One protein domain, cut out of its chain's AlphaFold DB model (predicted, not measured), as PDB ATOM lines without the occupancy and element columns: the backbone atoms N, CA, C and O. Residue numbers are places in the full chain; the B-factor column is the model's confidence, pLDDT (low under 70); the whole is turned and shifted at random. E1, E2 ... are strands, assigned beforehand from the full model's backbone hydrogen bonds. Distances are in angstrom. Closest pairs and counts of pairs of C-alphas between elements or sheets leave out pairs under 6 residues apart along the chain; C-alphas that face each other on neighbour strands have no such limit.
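This is residues 23 to 162 of the 162 residues of an uncharacterized protein of Firmicutes bacterium (UniProt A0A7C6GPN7). The model is one closed barrel of ten strands, E1 to E10, wound so that each strand lies beside the one before it and the last, E10, lies beside the first, E1. The ring is somewhat flattened, with hairpin turns at both ends, and residues 23 to 26 lie across the opening at one end. The printed part has 140 residues, with no named helix and ten strands in the order E1 to E10, all antiparallel to their neighbours; its class is all strand. It is compact, with a radius of gyration of the C-alphas of 14.3 A and spans of 41 by 33 by 20 A.

The barrel begins with E1, residues 27 to 34, whose C-alpha 27 is at (-18.363, 3.198, -24.587). E2 is residues 39 to 46 and E3 residues 51 to 59. E4, residues 62 to 77, is the longest strand by residues, 39.1 A from C-alpha 62 at (-19.986, 29.854, -19.137) to C-alpha 77. E5 is residues 80 to 90, E6 residues 94 to 105 at 30.9 A, and E7 residues 111 to 121 at 31.9 A. E8, residues 125 to 137, measures 37.3 A. E9 is residues 140 to 147, and E10, residues 152 to 161, ends with C-alpha 161 at (-17.283, -0.509, -21.136).

The strands form a meander, each the antiparallel neighbour of the one before. E10 and E1 close the ring at 153 degrees between directions, with N 29 and O 159 at 3.0 A and C-alphas 156 and 32, which face each other, at 3.6 A. In the hairpin of E1 and E2, N 32 and O 41 are 2.7 A apart. Across E2 and E3, at 173 degrees, N 44 and O 54 are at 2.8 A. Between the neighbours E3 and E4, N 55 and O 66 are within hydrogen-bond range at 2.8 A. E4 bends by 75 degrees at residue 74, where N 73 and O 82 of E5 are at 2.7 A. Further round, N 85 and O 99 of E5 and E6 are at 2.8 A, N 102 and O 115 of E6 and E7 at 2.7 A, N 116 and O 129 of E7 and E8 at 2.8 A, N 132 and O 144 of E8 and E9 at 2.8 A, and N 143 and O 156 of E9 and E10 at 2.8 A. E2 and E7 are apart, for instance, and E3 and E10 only just, at 8.1 A.

The C-alphas of Pro 122 and Leu 137 are the two farthest apart, 41.7 A. The printed part has no cut, and its links between strands are tight. The mean pLDDT of the printed part is 90.1; residues 23 to 24, 78 and 107 are under 70.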
ATOM      1  N   GLY A  23      -7.758  -2.639 -25.250       56.53
ATOM      2  CA  GLY A  23      -8.365  -1.326 -25.413       56.53
ATOM      3  C   GLY A  23      -9.772  -1.507 -25.956       56.53
ATOM      4  O   GLY A  23     -10.005  -1.443 -27.158       56.53
ATOM      5  N   VAL A  24     -10.695  -1.823 -25.063       66.25
ATOM      6  CA  VAL A  24     -12.114  -1.898 -25.364       66.25
ATOM      7  C   VAL A  24     -12.621  -0.465 -25.307       66.25
ATOM      8  O   VAL A  24     -12.667   0.074 -24.216       66.25
ATOM      9  N   TRP A  25     -12.896   0.170 -26.447       77.00
ATOM     10  CA  TRP A  25     -13.200   1.610 -26.547       77.00
ATOM     11  C   TRP A  25     -14.625   1.904 -27.037       77.00
ATOM     12  O   TRP A  25     -14.882   3.001 -27.525       77.00
ATOM     13  N   GLU A  26     -15.542   0.941 -26.917       85.62
ATOM     14  CA  GLU A  26     -16.907   1.074 -27.437       85.62
ATOM     15  C   GLU A  26     -17.679   2.179 -26.715       85.62
ATOM     16  O   GLU A  26     -18.242   3.053 -27.361       85.62
ATOM     17  N   ASN A  27     -17.672   2.189 -25.380       89.00
ATOM     18  CA  ASN A  27     -18.363   3.198 -24.587       89.00
ATOM     19  C   ASN A  27     -17.447   3.798 -23.526       89.00
ATOM     20  O   ASN A  27     -16.875   3.086 -22.705       89.00
ATOM     21  N   LEU A  28     -17.349   5.126 -23.495       91.62
ATOM     22  CA  LEU A  28     -16.571   5.882 -22.522       91.62
ATOM     23  C   LEU A  28     -17.460   6.915 -21.840       91.62
ATOM     24  O   LEU A  28     -18.213   7.633 -22.494       91.62
ATOM     25  N   VAL A  29     -17.295   7.073 -20.532       95.31
ATOM     26  CA  VAL A  29     -17.809   8.227 -19.787       95.31
ATOM     27  C   VAL A  29     -16.696   8.797 -18.928       95.31
ATOM     28  O   VAL A  29     -15.928   8.043 -18.331       95.31
ATOM     29  N   TRP A  30     -16.582  10.118 -18.852       95.50
ATOM     30  CA  TRP A  30     -15.567  10.764 -18.026       95.50
ATOM     31  C   TRP A  30     -16.079  12.029 -17.359       95.50
ATOM     32  O   TRP A  30     -17.007  12.686 -17.830       95.50
ATOM     33  N   LEU A  31     -15.414  12.367 -16.258       96.44
ATOM     34  CA  LEU A  31     -15.509  13.648 -15.576       96.44
ATOM     35  C   LEU A  31     -14.109  14.245 -15.502       96.44
ATOM     36  O   LEU A  31     -13.137  13.538 -15.227       96.44
ATOM     37  N   GLY A  32     -14.003  15.544 -15.731       94.44
ATOM     38  CA  GLY A  32     -12.748  16.269 -15.743       94.44
ATOM     39  C   GLY A  32     -12.859  17.643 -15.110       94.44
ATOM     40  O   GLY A  32     -13.936  18.228 -14.986       94.44
ATOM     41  N   VAL A  33     -11.704  18.147 -14.711       94.44
ATOM     42  CA  VAL A  33     -11.502  19.515 -14.245       94.44
ATOM     43  C   VAL A  33     -10.408  20.139 -15.085       94.44
ATOM     44  O   VAL A  33      -9.514  19.439 -15.571       94.44
ATOM     45  N   ASP A  34     -10.485  21.441 -15.299       92.50
ATOM     46  CA  ASP A  34      -9.383  22.142 -15.939       92.50
ATOM     47  C   ASP A  34      -8.181  22.254 -14.977       92.50
ATOM     48  O   ASP A  34      -8.306  22.116 -13.757       92.50
ATOM     49  N   LEU A  35      -6.992  22.521 -15.518       86.31
ATOM     50  CA  LEU A  35      -5.785  22.704 -14.701       86.31
ATOM     51  C   LEU A  35      -5.868  23.915 -13.755       86.31
ATOM     52  O   LEU A  35      -5.219  23.905 -12.708       86.31
ATOM     53  N   GLY A  36      -6.652  24.941 -14.105       82.69
ATOM     54  CA  GLY A  36      -6.914  26.107 -13.261       82.69
ATOM     55  C   GLY A  36      -7.931  25.848 -12.147       82.69
ATOM     56  O   GLY A  36      -8.073  26.685 -11.257       82.69
ATOM     57  N   GLN A  37      -8.604  24.693 -12.162       83.44
ATOM     58  CA  GLN A  37      -9.696  24.313 -11.258       83.44
ATOM     59  C   GLN A  37     -10.888  25.292 -11.261       83.44
ATOM     60  O   GLN A  37     -11.693  25.295 -10.325       83.44
ATOM     61  N   THR A  38     -11.026  26.116 -12.302       87.44
ATOM     62  CA  THR A  38     -12.160  27.033 -12.510       87.44
ATOM     63  C   THR A  38     -13.222  26.450 -13.440       87.44
ATOM     64  O   THR A  38     -14.325  26.991 -13.551       87.44
ATOM     65  N   GLY A  39     -12.914  25.324 -14.074       91.62
ATOM     66  CA  GLY A  39     -13.712  24.657 -15.074       91.62
ATOM     67  C   GLY A  39     -13.948  23.181 -14.775       91.62
ATOM     68  O   GLY A  39     -13.171  22.493 -14.109       91.62
ATOM     69  N   ARG A  40     -15.074  22.681 -15.275       94.81
ATOM     70  CA  ARG A  40     -15.491  21.282 -15.157       94.81
ATOM     71  C   ARG A  40     -15.965  20.794 -16.508       94.81
ATOM     72  O   ARG A  40     -16.593  21.545 -17.247       94.81
ATOM     73  N   GLU A  41     -15.699  19.536 -16.803       95.50
ATOM     74  CA  GLU A  41     -16.157  18.870 -18.012       95.50
ATOM     75  C   GLU A  41     -16.716  17.499 -17.646       95.50
ATOM     76  O   GLU A  41     -16.208  16.807 -16.767       95.50
ATOM     77  N   MET A  42     -17.766  17.099 -18.336       96.94
ATOM     78  CA  MET A  42     -18.196  15.720 -18.424       96.94
ATOM     79  C   MET A  42     -18.317  15.353 -19.889       96.94
ATOM     80  O   MET A  42     -18.668  16.192 -20.722       96.94
ATOM     81  N   GLY A  43     -18.073  14.092 -20.200       96.75
ATOM     82  CA  GLY A  43     -18.299  13.620 -21.545       96.75
ATOM     83  C   GLY A  43     -18.671  12.160 -21.613       96.75
ATOM     84  O   GLY A  43     -18.457  11.384 -20.682       96.75
ATOM     85  N   TYR A  44     -19.271  11.833 -22.742       95.94
ATOM     86  CA  TYR A  44     -19.632  10.501 -23.164       95.94
ATOM     87  C   TYR A  44     -19.152  10.312 -24.599       95.94
ATOM     88  O   TYR A  44     -19.258  11.228 -25.418       95.94
ATOM     89  N   ARG A  45     -18.623   9.132 -24.906       93.44
ATOM     90  CA  ARG A  45     -18.268   8.722 -26.261       93.44
ATOM     91  C   ARG A  45     -18.753   7.300 -26.487       93.44
ATOM     92  O   ARG A  45     -18.554   6.452 -25.626       93.44
ATOM     93  N   HIS A  46     -19.336   7.075 -27.651       91.62
ATOM     94  CA  HIS A  46     -19.667   5.773 -28.193       91.62
ATOM     95  C   HIS A  46     -18.992   5.616 -29.552       91.62
ATOM     96  O   HIS A  46     -19.065   6.539 -30.364       91.62
ATOM     97  N   GLU A  47     -18.341   4.487 -29.791       86.12
ATOM     98  CA  GLU A  47     -17.729   4.142 -31.071       86.12
ATOM     99  C   GLU A  47     -18.422   2.904 -31.650       86.12
ATOM    100  O   GLU A  47     -18.389   1.835 -31.046       86.12
ATOM    101  N   ASP A  48     -19.019   3.069 -32.826       82.56
ATOM    102  CA  ASP A  48     -19.595   2.014 -33.669       82.56
ATOM    103  C   ASP A  48     -19.377   2.440 -35.141       82.56
ATOM    104  O   ASP A  48     -18.549   3.320 -35.404       82.56
ATOM    105  N   ASP A  49     -20.137   1.910 -36.104       81.69
ATOM    106  CA  ASP A  49     -20.167   2.396 -37.497       81.69
ATOM    107  C   ASP A  49     -20.302   3.930 -37.583       81.69
ATOM    108  O   ASP A  49     -19.747   4.584 -38.474       81.69
ATOM    109  N   VAL A  50     -21.031   4.512 -36.627       86.75
ATOM    110  CA  VAL A  50     -21.140   5.952 -36.416       86.75
ATOM    111  C   VAL A  50     -20.794   6.272 -34.967       86.75
ATOM    112  O   VAL A  50     -21.531   5.938 -34.039       86.75
ATOM    113  N   ALA A  51     -19.696   6.991 -34.769       91.19
ATOM    114  CA  ALA A  51     -19.269   7.418 -33.451       91.19
ATOM    115  C   ALA A  51     -20.100   8.609 -32.956       91.19
ATOM    116  O   ALA A  51     -20.337   9.575 -33.685       91.19
ATOM    117  N   THR A  52     -20.518   8.558 -31.695       94.94
ATOM    118  CA  THR A  52     -21.264   9.623 -31.021       94.94
ATOM    119  C   THR A  52     -20.448  10.157 -29.862       94.94
ATOM    120  O   THR A  52     -19.899   9.397 -29.070       94.94
ATOM    121  N   LYS A  53     -20.390  11.475 -29.714       95.50
ATOM    122  CA  LYS A  53     -19.692  12.116 -28.606       95.50
ATOM    123  C   LYS A  53     -20.528  13.254 -28.051       95.50
ATOM    124  O   LYS A  53     -20.996  14.110 -28.793       95.50
ATOM    125  N   ILE A  54     -20.693  13.268 -26.738       96.88
ATOM    126  CA  ILE A  54     -21.396  14.315 -26.006       96.88
ATOM    127  C   ILE A  54     -20.409  14.907 -25.014       96.88
ATOM    128  O   ILE A  54     -19.817  14.173 -24.227       96.88
ATOM    129  N   ILE A  55     -20.234  16.222 -25.030       96.06
ATOM    130  CA  ILE A  55     -19.464  16.945 -24.020       96.06
ATOM    131  C   ILE A  55     -20.381  17.967 -23.371       96.06
ATOM    132  O   ILE A  55     -21.175  18.623 -24.034       96.06
ATOM    133  N   SER A  56     -20.272  18.131 -22.063       95.56
ATOM    134  CA  SER A  56     -20.788  19.310 -21.378       95.56
ATOM    135  C   SER A  56     -19.700  19.869 -20.488       95.56
ATOM    136  O   SER A  56     -19.081  19.132 -19.724       95.56
ATOM    137  N   ASN A  57     -19.450  21.165 -20.587       94.62
ATOM    138  CA  ASN A  57     -18.457  21.828 -19.766       94.62
ATOM    139  C   ASN A  57     -18.978  23.153 -19.223       94.62
ATOM    140  O   ASN A  57     -19.953  23.727 -19.706       94.62
ATOM    141  N   GLN A  58     -18.316  23.618 -18.179       94.06
ATOM    142  CA  GLN A  58     -18.496  24.947 -17.635       94.06
ATOM    143  C   GLN A  58     -17.114  25.502 -17.332       94.06
ATOM    144  O   GLN A  58     -16.395  24.892 -16.546       94.06
ATOM    145  N   VAL A  59     -16.749  26.631 -17.936       91.50
ATOM    146  CA  VAL A  59     -15.470  27.322 -17.705       91.50
ATOM    147  C   VAL A  59     -15.764  28.790 -17.457       91.50
ATOM    148  O   VAL A  59     -16.554  29.386 -18.186       91.50
ATOM    149  N   ASP A  60     -15.200  29.351 -16.388       88.56
ATOM    150  CA  ASP A  60     -15.387  30.755 -15.995       88.56
ATOM    151  C   ASP A  60     -16.868  31.195 -15.951       88.56
ATOM    152  O   ASP A  60     -17.240  32.311 -16.307       88.56
ATOM    153  N   GLY A  61     -17.746  30.284 -15.516       86.38
ATOM    154  CA  GLY A  61     -19.188  30.521 -15.409       86.38
ATOM    155  C   GLY A  61     -19.984  30.343 -16.708       86.38
ATOM    156  O   GLY A  61     -21.211  30.377 -16.654       86.38
ATOM    157  N   VAL A  62     -19.331  30.094 -17.845       90.06
ATOM    158  CA  VAL A  62     -19.986  29.854 -19.137       90.06
ATOM    159  C   VAL A  62     -20.186  28.360 -19.340       90.06
ATOM    160  O   VAL A  62     -19.220  27.604 -19.395       90.06
ATOM    161  N   PHE A  63     -21.444  27.936 -19.452       93.44
ATOM    162  CA  PHE A  63     -21.800  26.556 -19.768       93.44
ATOM    163  C   PHE A  63     -21.853  26.342 -21.282       93.44
ATOM    164  O   PHE A  63     -22.439  27.150 -22.006       93.44
ATOM    165  N   THR A  64     -21.297  25.225 -21.745       93.88
ATOM    166  CA  THR A  64     -21.492  24.739 -23.111       93.88
ATOM    167  C   THR A  64     -21.834  23.253 -23.101       93.88
ATOM    168  O   THR A  64     -21.346  22.487 -22.269       93.88
ATOM    169  N   SER A  65     -22.685  22.840 -24.030       96.00
ATOM    170  CA  SER A  65     -23.028  21.444 -24.270       96.00
ATOM    171  C   SER A  65     -22.934  21.166 -25.756       96.00
ATOM    172  O   SER A  65     -23.426  21.942 -26.566       96.00
ATOM    173  N   GLU A  66     -22.286  20.079 -26.132       96.31
ATOM    174  CA  GLU A  66     -22.028  19.750 -27.519       96.31
ATOM    175  C   GLU A  66     -22.313  18.280 -27.777       96.31
ATOM    176  O   GLU A  66     -21.904  17.414 -27.005       96.31
ATOM    177  N   ILE A  67     -22.994  18.010 -28.884       96.94
ATOM    178  CA  ILE A  67     -23.221  16.667 -29.402       96.94
ATOM    179  C   ILE A  67     -22.594  16.607 -30.786       96.94
ATOM    180  O   ILE A  67     -22.882  17.446 -31.640       96.94
ATOM    181  N   GLN A  68     -21.755  15.605 -31.002       96.00
ATOM    182  CA  GLN A  68     -21.111  15.300 -32.265       96.00
ATOM    183  C   GLN A  68     -21.480  13.887 -32.700       96.00
ATOM    184  O   GLN A  68     -21.522  12.957 -31.893       96.00
ATOM    185  N   ILE A  69     -21.690  13.744 -33.998       96.06
ATOM    186  CA  ILE A  69     -21.828  12.481 -34.702       96.06
ATOM    187  C   ILE A  69     -20.715  12.455 -35.743       96.06
ATOM    188  O   ILE A  69     -20.553  13.408 -36.510       96.06
ATOM    189  N   SER A  70     -19.929  11.389 -35.757       93.25
ATOM    190  CA  SER A  70     -18.759  11.268 -36.616       93.25
ATOM    191  C   SER A  70     -18.682   9.921 -37.311       93.25
ATOM    192  O   SER A  70     -19.141   8.913 -36.790       93.25
ATOM    193  N   SER A  71     -18.077   9.923 -38.494       91.31
ATOM    194  CA  SER A  71     -17.828   8.726 -39.293       91.31
ATOM    195  C   SER A  71     -16.388   8.736 -39.773       91.31
ATOM    196  O   SER A  71     -15.870   9.782 -40.185       91.31
ATOM    197  N   THR A  72     -15.760   7.563 -39.780       87.94
ATOM    198  CA  THR A  72     -14.443   7.391 -40.393       87.94
ATOM    199  C   THR A  72     -14.573   7.525 -41.911       87.94
ATOM    200  O   THR A  72     -15.403   6.874 -42.539       87.94
ATOM    201  N   LEU A  73     -13.781   8.419 -42.499       87.94
ATOM    202  CA  LEU A  73     -13.706   8.673 -43.938       87.94
ATOM    203  C   LEU A  73     -12.634   7.822 -44.617       87.94
ATOM    204  O   LEU A  73     -12.784   7.434 -45.772       87.94
ATOM    205  N   ALA A  74     -11.521   7.590 -43.923       87.75
ATOM    206  CA  ALA A  74     -10.391   6.846 -44.449       87.75
ATOM    207  C   ALA A  74      -9.680   6.109 -43.319       87.75
ATOM    208  O   ALA A  74      -9.303   6.726 -42.325       87.75
ATOM    209  N   HIS A  75      -9.453   4.813 -43.509       86.06
ATOM    210  CA  HIS A  75      -8.647   3.996 -42.610       86.06
ATOM    211  C   HIS A  75      -7.208   3.951 -43.117       86.06
ATOM    212  O   HIS A  75      -6.962   3.619 -44.279       86.06
ATOM    213  N   PHE A  76      -6.250   4.280 -42.252       83.12
ATOM    214  CA  PHE A  76      -4.827   4.087 -42.542       83.12
ATOM    215  C   PHE A  76      -4.353   2.707 -42.086       83.12
ATOM    216  O   PHE A  76      -3.510   2.090 -42.733       83.12
ATOM    217  N   THR A  77      -4.923   2.215 -40.988       76.69
ATOM    218  CA  THR A  77      -4.754   0.860 -40.451       76.69
ATOM    219  C   THR A  77      -6.094   0.386 -39.874       76.69
ATOM    220  O   THR A  77      -7.065   1.140 -39.883       76.69
ATOM    221  N   ASN A  78      -6.156  -0.834 -39.324       67.31
ATOM    222  CA  ASN A  78      -7.354  -1.337 -38.623       67.31
ATOM    223  C   ASN A  78      -7.786  -0.464 -37.425       67.31
ATOM    224  O   ASN A  78      -8.899  -0.599 -36.938       67.31
ATOM    225  N   ASP A  79      -6.894   0.417 -36.978       74.38
ATOM    226  CA  ASP A  79      -6.859   1.033 -35.653       74.38
ATOM    227  C   ASP A  79      -6.524   2.549 -35.756       74.38
ATOM    228  O   ASP A  79      -6.102   3.219 -34.811       74.38
ATOM    229  N   SER A  80      -6.608   3.135 -36.957       83.19
ATOM    230  CA  SER A  80      -6.419   4.579 -37.141       83.19
ATOM    231  C   SER A  80      -7.020   5.091 -38.442       83.19
ATOM    232  O   SER A  80      -7.038   4.389 -39.459       83.19
ATOM    233  N   GLY A  81      -7.477   6.339 -38.432       89.38
ATOM    234  CA  GLY A  81      -8.107   6.928 -39.602       89.38
ATOM    235  C   GLY A  81      -8.438   8.405 -39.470       89.38
ATOM    236  O   GLY A  81      -8.277   9.023 -38.418       89.38
ATOM    237  N   LEU A  82      -8.908   8.967 -40.579       92.88
ATOM    238  CA  LEU A  82      -9.498  10.297 -40.626       92.88
ATOM    239  C   LEU A  82     -11.002  10.184 -40.445       92.88
ATOM    240  O   LEU A  82     -11.626   9.340 -41.082       92.88
ATOM    241  N   TYR A  83     -11.585  11.065 -39.647       93.06
ATOM    242  CA  TYR A  83     -13.028  11.146 -39.463       93.06
ATOM    243  C   TYR A  83     -13.553  12.517 -39.876       93.06
ATOM    244  O   TYR A  83     -12.836  13.517 -39.811       93.06
ATOM    245  N   ALA A  84     -14.819  12.562 -40.275       95.88
ATOM    246  CA  ALA A  84     -15.602  13.790 -40.334       95.88
ATOM    247  C   ALA A  84     -16.639  13.782 -39.217       95.88
ATOM    248  O   ALA A  84     -17.092  12.719 -38.795       95.88
ATOM    249  N   MET A  85     -17.010  14.969 -38.751       96.06
ATOM    250  CA  MET A  85     -17.994  15.162 -37.697       96.06
ATOM    251  C   MET A  85     -18.999  16.245 -38.070       96.06
ATOM    252  O   MET A  85     -18.653  17.266 -38.673       96.06
ATOM    253  N   VAL A  86     -20.239  16.023 -37.656       97.50
ATOM    254  CA  VAL A  86     -21.321  17.004 -37.673       97.50
ATOM    255  C   VAL A  86     -22.015  17.008 -36.322       97.50
ATOM    256  O   VAL A  86     -21.999  16.010 -35.607       97.50
ATOM    257  N   GLY A  87     -22.631  18.117 -35.940       97.25
ATOM    258  CA  GLY A  87     -23.240  18.186 -34.622       97.25
ATOM    259  C   GLY A  87     -23.880  19.516 -34.291       97.25
ATOM    260  O   GLY A  87     -24.122  20.350 -35.165       97.25
ATOM    261  N   ALA A  88     -24.125  19.709 -33.002       97.12
ATOM    262  CA  ALA A  88     -24.658  20.940 -32.450       97.12
ATOM    263  C   ALA A  88     -23.931  21.295 -31.152       97.12
ATOM    264  O   ALA A  88     -23.699  20.432 -30.307       97.12
ATOM    265  N   ASN A  89     -23.612  22.574 -30.995       96.06
ATOM    266  CA  ASN A  89     -23.098  23.177 -29.778       96.06
ATOM    267  C   ASN A  89     -24.147  24.163 -29.247       96.06
ATOM    268  O   ASN A  89     -24.657  25.009 -29.980       96.06
ATOM    269  N   ILE A  90     -24.487  24.028 -27.973       94.25
ATOM    270  CA  ILE A  90     -25.404  24.888 -27.242       94.25
ATOM    271  C   ILE A  90     -24.592  25.601 -26.168       94.25
ATOM    272  O   ILE A  90     -24.112  24.985 -25.218       94.25
ATOM    273  N   SER A  91     -24.476  26.913 -26.313       89.06
ATOM    274  CA  SER A  91     -23.909  27.812 -25.308       89.06
ATOM    275  C   SER A  91     -24.878  28.981 -25.090       89.06
ATOM    276  O   SER A  91     -26.057  28.766 -24.811       89.06
ATOM    277  N   ASN A  92     -24.439  30.223 -25.308       86.75
ATOM    278  CA  ASN A  92     -25.320  31.395 -25.366       86.75
ATOM    279  C   ASN A  92     -26.209  31.406 -26.625       86.75
ATOM    280  O   ASN A  92     -27.151  32.191 -26.722       86.75
ATOM    281  N   LYS A  93     -25.881  30.566 -27.610       90.25
ATOM    282  CA  LYS A  93     -26.620  30.351 -28.855       90.25
ATOM    283  C   LYS A  93     -26.464  28.901 -29.299       90.25
ATOM    284  O   LYS A  93     -25.626  28.172 -28.771       90.25
ATOM    285  N   LEU A  94     -27.285  28.515 -30.269       95.25
ATOM    286  CA  LEU A  94     -27.158  27.251 -30.978       95.25
ATOM    287  C   LEU A  94     -26.233  27.443 -32.185       95.25
ATOM    288  O   LEU A  94     -26.520  28.271 -33.051       95.25
ATOM    289  N   ASP A  95     -25.168  26.653 -32.245       96.81
ATOM    290  CA  ASP A  95     -24.279  26.541 -33.393       96.81
ATOM    291  C   ASP A  95     -24.301  25.113 -33.946       96.81
ATOM    292  O   ASP A  95     -24.257  24.138 -33.200       96.81
ATOM    293  N   PHE A  96     -24.314  24.979 -35.265       97.38
ATOM    294  CA  PHE A  96     -23.992  23.730 -35.940       97.38
ATOM    295  C   PHE A  96     -22.483  23.511 -35.932       97.38
ATOM    296  O   PHE A  96     -21.710  24.435 -36.187       97.38
ATOM    297  N   VAL A  97     -22.082  22.275 -35.674       97.00
ATOM    298  CA  VAL A  97     -20.690  21.833 -35.689       97.00
ATOM    299  C   VAL A  97     -20.429  21.142 -37.019       97.00
ATOM    300  O   VAL A  97     -21.152  20.217 -37.380       97.00
ATOM    301  N   PHE A  98     -19.378  21.555 -37.721       97.19
ATOM    302  CA  PHE A  98     -18.842  20.845 -38.883       97.19
ATOM    303  C   PHE A  98     -17.340  20.701 -38.718       97.19
ATOM    304  O   PHE A  98     -16.653  21.698 -38.504       97.19
ATOM    305  N   GLY A  99     -16.808  19.494 -38.822       96.25
ATOM    306  CA  GLY A  99     -15.387  19.293 -38.595       96.25
ATOM    307  C   GLY A  99     -14.847  17.998 -39.156       96.25
ATOM    308  O   GLY A  99     -15.563  17.188 -39.742       96.25
ATOM    309  N   ALA A 100     -13.554  17.819 -38.950       96.44
ATOM    310  CA  ALA A 100     -12.841  16.604 -39.279       96.44
ATOM    311  C   ALA A 100     -11.612  16.467 -38.384       96.44
ATOM    312  O   ALA A 100     -11.145  17.433 -37.776       96.44
ATOM    313  N   GLY A 101     -11.073  15.262 -38.324       94.50
ATOM    314  CA  GLY A 101      -9.912  14.985 -37.509       94.50
ATOM    315  C   GLY A 101      -9.294  13.638 -37.808       94.50
ATOM    316  O   GLY A 101      -9.595  12.983 -38.803       94.50
ATOM    317  N   PHE A 102      -8.412  13.246 -36.910       93.38
ATOM    318  CA  PHE A 102      -7.722  11.981 -36.878       93.38
ATOM    319  C   PHE A 102      -8.065  11.261 -35.578       93.38
ATOM    320  O   PHE A 102      -8.051  11.862 -34.502       93.38
ATOM    321  N   ASN A 103      -8.351   9.970 -35.689       90.44
ATOM    322  CA  ASN A 103      -8.470   9.063 -34.563       90.44
ATOM    323  C   ASN A 103      -7.375   8.003 -34.669       90.44
ATOM    324  O   ASN A 103      -7.155   7.410 -35.724       90.44
ATOM    325  N   TYR A 104      -6.732   7.742 -33.542       87.44
ATOM    326  CA  TYR A 104      -5.877   6.597 -33.305       87.44
ATOM    327  C   TYR A 104      -6.454   5.826 -32.127       87.44
ATOM    328  O   TYR A 104      -6.564   6.367 -31.027       87.44
ATOM    329  N   TYR A 105      -6.804   4.569 -32.342       80.81
ATOM    330  CA  TYR A 105      -7.204   3.654 -31.284       80.81
ATOM    331  C   TYR A 105      -6.660   2.283 -31.655       80.81
ATOM    332  O   TYR A 105      -6.947   1.790 -32.727       80.81
ATOM    333  N   ASN A 106      -5.859   1.654 -30.805       74.69
ATOM    334  CA  ASN A 106      -5.348   0.319 -31.108       74.69
ATOM    335  C   ASN A 106      -5.958  -0.682 -30.135       74.69
ATOM    336  O   ASN A 106      -5.862  -0.494 -28.924       74.69
ATOM    337  N   SER A 107      -6.568  -1.741 -30.666       69.94
ATOM    338  CA  SER A 107      -7.246  -2.777 -29.871       69.94
ATOM    339  C   SER A 107      -6.305  -3.485 -28.876       69.94
ATOM    340  O   SER A 107      -6.735  -3.993 -27.840       69.94
ATOM    341  N   TYR A 108      -5.000  -3.475 -29.157       71.50
ATOM    342  CA  TYR A 108      -3.925  -4.006 -28.314       71.50
ATOM    343  C   TYR A 108      -3.215  -2.932 -27.476       71.50
ATOM    344  O   TYR A 108      -2.161  -3.192 -26.894       71.50
ATOM    345  N   SER A 109      -3.746  -1.710 -27.453       76.94
ATOM    346  CA  SER A 109      -3.173  -0.575 -26.745       76.94
ATOM    347  C   SER A 109      -4.193   0.021 -25.776       76.94
ATOM    348  O   SER A 109      -5.310   0.349 -26.179       76.94
ATOM    349  N   PRO A 110      -3.799   0.316 -24.526       85.00
ATOM    350  CA  PRO A 110      -4.632   1.065 -23.590       85.00
ATOM    351  C   PRO A 110      -4.704   2.560 -23.935       85.00
ATOM    352  O   PRO A 110      -5.072   3.360 -23.081       85.00
ATOM    353  N   PHE A 111      -4.346   2.969 -25.155       86.75
ATOM    354  CA  PHE A 111      -4.258   4.366 -25.568       86.75
ATOM    355  C   PHE A 111      -5.167   4.673 -26.758       86.75
ATOM    356  O   PHE A 111      -5.070   4.016 -27.798       86.75
ATOM    357  N   LEU A 112      -5.979   5.718 -26.605       89.06
ATOM    358  CA  LEU A 112      -6.788   6.327 -27.654       89.06
ATOM    359  C   LEU A 112      -6.420   7.806 -27.764       89.06
ATOM    360  O   LEU A 112      -6.316   8.509 -26.759       89.06
ATOM    361  N   LEU A 113      -6.248   8.289 -28.987       91.75
ATOM    362  CA  LEU A 113      -5.965   9.684 -29.294       91.75
ATOM    363  C   LEU A 113      -6.907  10.157 -30.394       91.75
ATOM    364  O   LEU A 113      -6.978   9.560 -31.463       91.75
ATOM    365  N   SER A 114      -7.601  11.254 -30.140       92.25
ATOM    366  CA  SER A 114      -8.401  11.968 -31.124       92.25
ATOM    367  C   SER A 114      -7.893  13.394 -31.236       92.25
ATOM    368  O   SER A 114      -7.566  14.022 -30.234       92.25
ATOM    369  N   GLY A 115      -7.817  13.926 -32.446       93.88
ATOM    370  CA  GLY A 115      -7.488  15.329 -32.656       93.88
ATOM    371  C   GLY A 115      -8.131  15.843 -33.923       93.88
ATOM    372  O   GLY A 115      -8.233  15.108 -34.901       93.88
ATOM    373  N   GLY A 116      -8.579  17.089 -33.936       94.19
ATOM    374  CA  GLY A 116      -9.299  17.615 -35.083       94.19
ATOM    375  C   GLY A 116      -9.579  19.102 -35.015       94.19
ATOM    376  O   GLY A 116      -9.212  19.806 -34.074       94.19
ATOM    377  N   VAL A 117     -10.245  19.562 -36.066       96.56
ATOM    378  CA  VAL A 117     -10.699  20.937 -36.225       96.56
ATOM    379  C   VAL A 117     -12.184  20.915 -36.527       96.56
ATOM    380  O   VAL A 117     -12.651  20.139 -37.364       96.56
ATOM    381  N   LYS A 118     -12.927  21.794 -35.866       95.88
ATOM    382  CA  LYS A 118     -14.351  22.002 -36.110       95.88
ATOM    383  C   LYS A 118     -14.669  23.485 -36.241       95.88
ATOM    384  O   LYS A 118     -13.976  24.335 -35.690       95.88
ATOM    385  N   CYS A 119     -15.715  23.791 -36.988       96.44
ATOM    386  CA  CYS A 119     -16.251  25.125 -37.183       96.44
ATOM    387  C   CYS A 119     -17.661  25.188 -36.594       96.44
ATOM    388  O   CYS A 119     -18.478  24.302 -36.855       96.44
ATOM    389  N   LEU A 120     -17.931  26.232 -35.813       95.62
ATOM    390  CA  LEU A 120     -19.241  26.536 -35.247       95.62
ATOM    391  C   LEU A 120     -19.963  27.557 -36.134       95.62
ATOM    392  O   LEU A 120     -19.444  28.649 -36.373       95.62
ATOM    393  N   VAL A 121     -21.161  27.224 -36.609       95.06
ATOM    394  CA  VAL A 121     -21.968  28.055 -37.519       95.06
ATOM    395  C   VAL A 121     -23.333  28.338 -36.879       95.06
ATOM    396  O   VAL A 121     -24.034  27.382 -36.564       95.06
ATOM    397  N   PRO A 122     -23.783  29.601 -36.748       93.25
ATOM    398  CA  PRO A 122     -23.305  30.799 -37.444       93.25
ATOM    399  C   PRO A 122     -22.171  31.569 -36.753       93.25
ATOM    400  O   PRO A 122     -21.785  32.620 -37.257       93.25
ATOM    401  N   SER A 123     -21.627  31.098 -35.630       92.25
ATOM    402  CA  SER A 123     -20.538  31.785 -34.916       92.25
ATOM    403  C   SER A 123     -19.278  32.078 -35.736       92.25
ATOM    404  O   SER A 123     -18.524  32.966 -35.344       92.25
ATOM    405  N   GLN A 124     -19.045  31.352 -36.834       92.75
ATOM    406  CA  GLN A 124     -17.813  31.398 -37.630       92.75
ATOM    407  C   GLN A 124     -16.560  31.169 -36.772       92.75
ATOM    408  O   GLN A 124     -15.496  31.728 -37.034       92.75
ATOM    409  N   LEU A 125     -16.691  30.346 -35.727       93.38
ATOM    410  CA  LEU A 125     -15.604  30.065 -34.803       93.38
ATOM    411  C   LEU A 125     -14.929  28.749 -35.167       93.38
ATOM    412  O   LEU A 125     -15.580  27.707 -35.194       93.38
ATOM    413  N   VAL A 126     -13.617  28.796 -35.388       95.50
ATOM    414  CA  VAL A 126     -12.785  27.607 -35.583       95.50
ATOM    415  C   VAL A 126     -12.248  27.146 -34.233       95.50
ATOM    416  O   VAL A 126     -11.652  27.927 -33.493       95.50
ATOM    417  N   VAL A 127     -12.459  25.870 -33.927       94.81
ATOM    418  CA  VAL A 127     -12.074  25.231 -32.672       94.81
ATOM    419  C   VAL A 127     -11.149  24.058 -32.971       94.81
ATOM    420  O   VAL A 127     -11.454  23.216 -33.817       94.81
ATOM    421  N   TYR A 128     -10.024  24.020 -32.269       94.31
ATOM    422  CA  TYR A 128      -9.053  22.935 -32.297       94.31
ATOM    423  C   TYR A 128      -9.231  22.097 -31.038       94.31
ATOM    424  O   TYR A 128      -9.137  22.633 -29.931       94.31
ATOM    425  N   ASP A 129      -9.446  20.798 -31.226       93.31
ATOM    426  CA  ASP A 129      -9.631  19.843 -30.139       93.31
ATOM    427  C   ASP A 129      -8.593  18.728 -30.240       93.31
ATOM    428  O   ASP A 129      -8.341  18.191 -31.320       93.31
ATOM    429  N   ILE A 130      -8.006  18.361 -29.102       94.12
ATOM    430  CA  ILE A 130      -7.136  17.190 -28.963       94.12
ATOM    431  C   ILE A 130      -7.521  16.479 -27.673       94.12
ATOM    432  O   ILE A 130      -7.637  17.113 -26.629       94.12
ATOM    433  N   GLU A 131      -7.691  15.165 -27.727       94.19
ATOM    434  CA  GLU A 131      -8.081  14.326 -26.600       94.19
ATOM    435  C   GLU A 131      -7.278  13.034 -26.590       94.19
ATOM    436  O   GLU A 131      -7.244  12.300 -27.572       94.19
ATOM    437  N   ALA A 132      -6.678  12.726 -25.451       93.00
ATOM    438  CA  ALA A 132      -5.986  11.483 -25.187       93.00
ATOM    439  C   ALA A 132      -6.674  10.752 -24.033       93.00
ATOM    440  O   ALA A 132      -6.943  11.335 -22.980       93.00
ATOM    441  N   PHE A 133      -6.915   9.462 -24.215       92.19
ATOM    442  CA  PHE A 133      -7.457   8.566 -23.208       92.19
ATOM    443  C   PHE A 133      -6.448   7.453 -22.961       92.19
ATOM    444  O   PHE A 133      -5.881   6.886 -23.895       92.19
ATOM    445  N   TYR A 134      -6.230   7.148 -21.688       90.31
ATOM    446  CA  TYR A 134      -5.350   6.074 -21.261       90.31
ATOM    447  C   TYR A 134      -6.061   5.191 -20.240       90.31
ATOM    448  O   TYR A 134      -6.414   5.650 -19.153       90.31
ATOM    449  N   GLN A 135      -6.275   3.925 -20.581       87.50
ATOM    450  CA  GLN A 135      -6.888   2.943 -19.697       87.50
ATOM    451  C   GLN A 135      -5.841   2.441 -18.695       87.50
ATOM    452  O   GLN A 135      -4.937   1.684 -19.040       87.50
ATOM    453  N   ILE A 136      -5.944   2.885 -17.440       82.00
ATOM    454  CA  ILE A 136      -4.996   2.499 -16.382       82.00
ATOM    455  C   ILE A 136      -5.238   1.049 -15.960       82.00
ATOM    456  O   ILE A 136      -4.298   0.289 -15.744       82.00
ATOM    457  N   LEU A 137      -6.511   0.692 -15.807       81.75
ATOM    458  CA  LEU A 137      -6.974  -0.623 -15.389       81.75
ATOM    459  C   LEU A 137      -8.413  -0.755 -15.871       81.75
ATOM    460  O   LEU A 137      -9.193   0.100 -15.484       81.75
ATOM    461  N   PRO A 138      -8.830  -1.780 -16.628       77.06
ATOM    462  CA  PRO A 138     -10.239  -1.928 -16.986       77.06
ATOM    463  C   PRO A 138     -11.152  -1.934 -15.739       77.06
ATOM    464  O   PRO A 138     -10.867  -2.680 -14.799       77.06
ATOM    465  N   PRO A 139     -12.238  -1.132 -15.678       83.75
ATOM    466  CA  PRO A 139     -12.750  -0.179 -16.679       83.75
ATOM    467  C   PRO A 139     -12.231   1.269 -16.531       83.75
ATOM    468  O   PRO A 139     -12.659   2.155 -17.252       83.75
ATOM    469  N   LEU A 140     -11.354   1.557 -15.581       88.06
ATOM    470  CA  LEU A 140     -10.829   2.888 -15.279       88.06
ATOM    471  C   LEU A 140      -9.890   3.442 -16.362       88.06
ATOM    472  O   LEU A 140      -8.891   2.824 -16.745       88.06
ATOM    473  N   LEU A 141     -10.154   4.686 -16.761       90.12
ATOM    474  CA  LEU A 141      -9.291   5.475 -17.633       90.12
ATOM    475  C   LEU A 141      -8.963   6.843 -17.039       90.12
ATOM    476  O   LEU A 141      -9.668   7.360 -16.170       90.12
ATOM    477  N   VAL A 142      -7.904   7.440 -17.571       92.81
ATOM    478  CA  VAL A 142      -7.590   8.861 -17.445       92.81
ATOM    479  C   VAL A 142      -7.746   9.524 -18.801       92.81
ATOM    480  O   VAL A 142      -7.412   8.943 -19.833       92.81
ATOM    481  N   ARG A 143      -8.252  10.755 -18.787       93.75
ATOM    482  CA  ARG A 143      -8.470  11.587 -19.964       93.75
ATOM    483  C   ARG A 143      -7.679  12.879 -19.829       93.75
ATOM    484  O   ARG A 143      -7.727  13.541 -18.795       93.75
ATOM    485  N   LEU A 144      -7.001  13.260 -20.899       94.19
ATOM    486  CA  LEU A 144      -6.418  14.578 -21.099       94.19
ATOM    487  C   LEU A 144      -7.045  15.179 -22.347       94.19
ATOM    488  O   LEU A 144      -7.069  14.526 -23.383       94.19
ATOM    489  N   GLY A 145      -7.548  16.402 -22.272       93.12
ATOM    490  CA  GLY A 145      -8.060  17.069 -23.462       93.12
ATOM    491  C   GLY A 145      -7.819  18.559 -23.453       93.12
ATOM    492  O   GLY A 145      -7.774  19.190 -22.403       93.12
ATOM    493  N   TYR A 146      -7.652  19.105 -24.644       92.38
ATOM    494  CA  TYR A 146      -7.533  20.524 -24.905       92.38
ATOM    495  C   TYR A 146      -8.609  20.926 -25.902       92.38
ATOM    496  O   TYR A 146      -8.834  20.224 -26.888       92.38
ATOM    497  N   ASN A 147      -9.234  22.068 -25.642       85.44
ATOM    498  CA  ASN A 147     -10.208  22.683 -26.526       85.44
ATOM    499  C   ASN A 147      -9.906  24.181 -26.614       85.44
ATOM    500  O   ASN A 147      -9.921  24.891 -25.601       85.44
ATOM    501  N   SER A 148      -9.640  24.676 -27.823       90.06
ATOM    502  CA  SER A 148      -9.268  26.080 -28.030       90.06
ATOM    503  C   SER A 148     -10.416  27.066 -27.795       90.06
ATOM    504  O   SER A 148     -10.156  28.244 -27.576       90.06
ATOM    505  N   HIS A 149     -11.675  26.618 -27.832       88.06
ATOM    506  CA  HIS A 149     -12.839  27.451 -27.517       88.06
ATOM    507  C   HIS A 149     -12.899  27.789 -26.028       88.06
ATOM    508  O   HIS A 149     -13.091  28.946 -25.669       88.06
ATOM    509  N   ALA A 150     -12.698  26.780 -25.179       85.81
ATOM    510  CA  ALA A 150     -12.611  26.948 -23.732       85.81
ATOM    511  C   ALA A 150     -11.244  27.497 -23.287       85.81
ATOM    512  O   ALA A 150     -11.103  27.943 -22.153       85.81
ATOM    513  N   ASN A 151     -10.236  27.425 -24.165       89.19
ATOM    514  CA  ASN A 151      -8.833  27.722 -23.874       89.19
ATOM    515  C   ASN A 151      -8.337  27.038 -22.586       89.19
ATOM    516  O   ASN A 151      -7.624  27.625 -21.773       89.19
ATOM    517  N   ALA A 152      -8.741  25.782 -22.401       87.25
ATOM    518  CA  ALA A 152      -8.504  25.024 -21.183       87.25
ATOM    519  C   ALA A 152      -7.958  23.634 -21.510       87.25
ATOM    520  O   ALA A 152      -8.333  23.012 -22.508       87.25
ATOM    521  N   ILE A 153      -7.071  23.151 -20.637       92.06
ATOM    522  CA  ILE A 153      -6.642  21.754 -20.601       92.06
ATOM    523  C   ILE A 153      -7.400  21.088 -19.464       92.06
ATOM    524  O   ILE A 153      -7.273  21.500 -18.312       92.06
ATOM    525  N   PHE A 154      -8.153  20.052 -19.793       93.44
ATOM    526  CA  PHE A 154      -8.933  19.257 -18.864       93.44
ATOM    527  C   PHE A 154      -8.229  17.940 -18.565       93.44
ATOM    528  O   PHE A 154      -7.893  17.176 -19.474       93.44
ATOM    529  N   PHE A 155      -8.070  17.657 -17.279       94.25
ATOM    530  CA  PHE A 155      -7.661  16.361 -16.763       94.25
ATOM    531  C   PHE A 155      -8.867  15.672 -16.135       94.25
ATOM    532  O   PHE A 155      -9.586  16.267 -15.330       94.25
ATOM    533  N   GLY A 156      -9.096  14.417 -16.497       92.94
ATOM    534  CA  GLY A 156     -10.263  13.677 -16.057       92.94
ATOM    535  C   GLY A 156     -10.008  12.207 -15.799       92.94
ATOM    536  O   GLY A 156      -8.990  11.637 -16.188       92.94
ATOM    537  N   VAL A 157     -10.987  11.604 -15.142       93.38
ATOM    538  CA  VAL A 157     -11.079  10.172 -14.874       93.38
ATOM    539  C   VAL A 157     -12.409   9.662 -15.397       93.38
ATOM    540  O   VAL A 157     -13.416  10.374 -15.393       93.38
ATOM    541  N   GLY A 158     -12.406   8.426 -15.871       92.25
ATOM    542  CA  GLY A 158     -13.567   7.859 -16.528       92.25
ATOM    543  C   GLY A 158     -13.645   6.351 -16.430       92.25
ATOM    544  O   GLY A 158     -12.784   5.692 -15.842       92.25
ATOM    545  N   LEU A 159     -14.706   5.836 -17.033       90.75
ATOM    546  CA  LEU A 159     -14.990   4.422 -17.171       90.75
ATOM    547  C   LEU A 159     -15.127   4.082 -18.648       90.75
ATOM    548  O   LEU A 159     -15.688   4.866 -19.414       90.75
ATOM    549  N   VAL A 160     -14.652   2.897 -19.008       88.00
ATOM    550  CA  VAL A 160     -14.822   2.300 -20.323       88.00
ATOM    551  C   VAL A 160     -15.501   0.942 -20.223       88.00
ATOM    552  O   VAL A 160     -15.203   0.159 -19.318       88.00
ATOM    553  N   TYR A 161     -16.447   0.687 -21.116       83.50
ATOM    554  CA  TYR A 161     -17.283  -0.509 -21.136       83.50
ATOM    555  C   TYR A 161     -17.745  -0.832 -22.563       83.50
ATOM    556  O   TYR A 161     -17.548  -0.025 -23.472       83.50
ATOM    557  N   ASN A 162     -18.334  -2.018 -22.727       81.00
ATOM    558  CA  ASN A 162     -19.100  -2.424 -23.907       81.00
ATOM    559  C   ASN A 162     -20.575  -2.304 -23.582       81.00
ATOM    560  O   ASN A 162     -20.993  -2.943 -22.587       81.00
TER     561      ASN A 162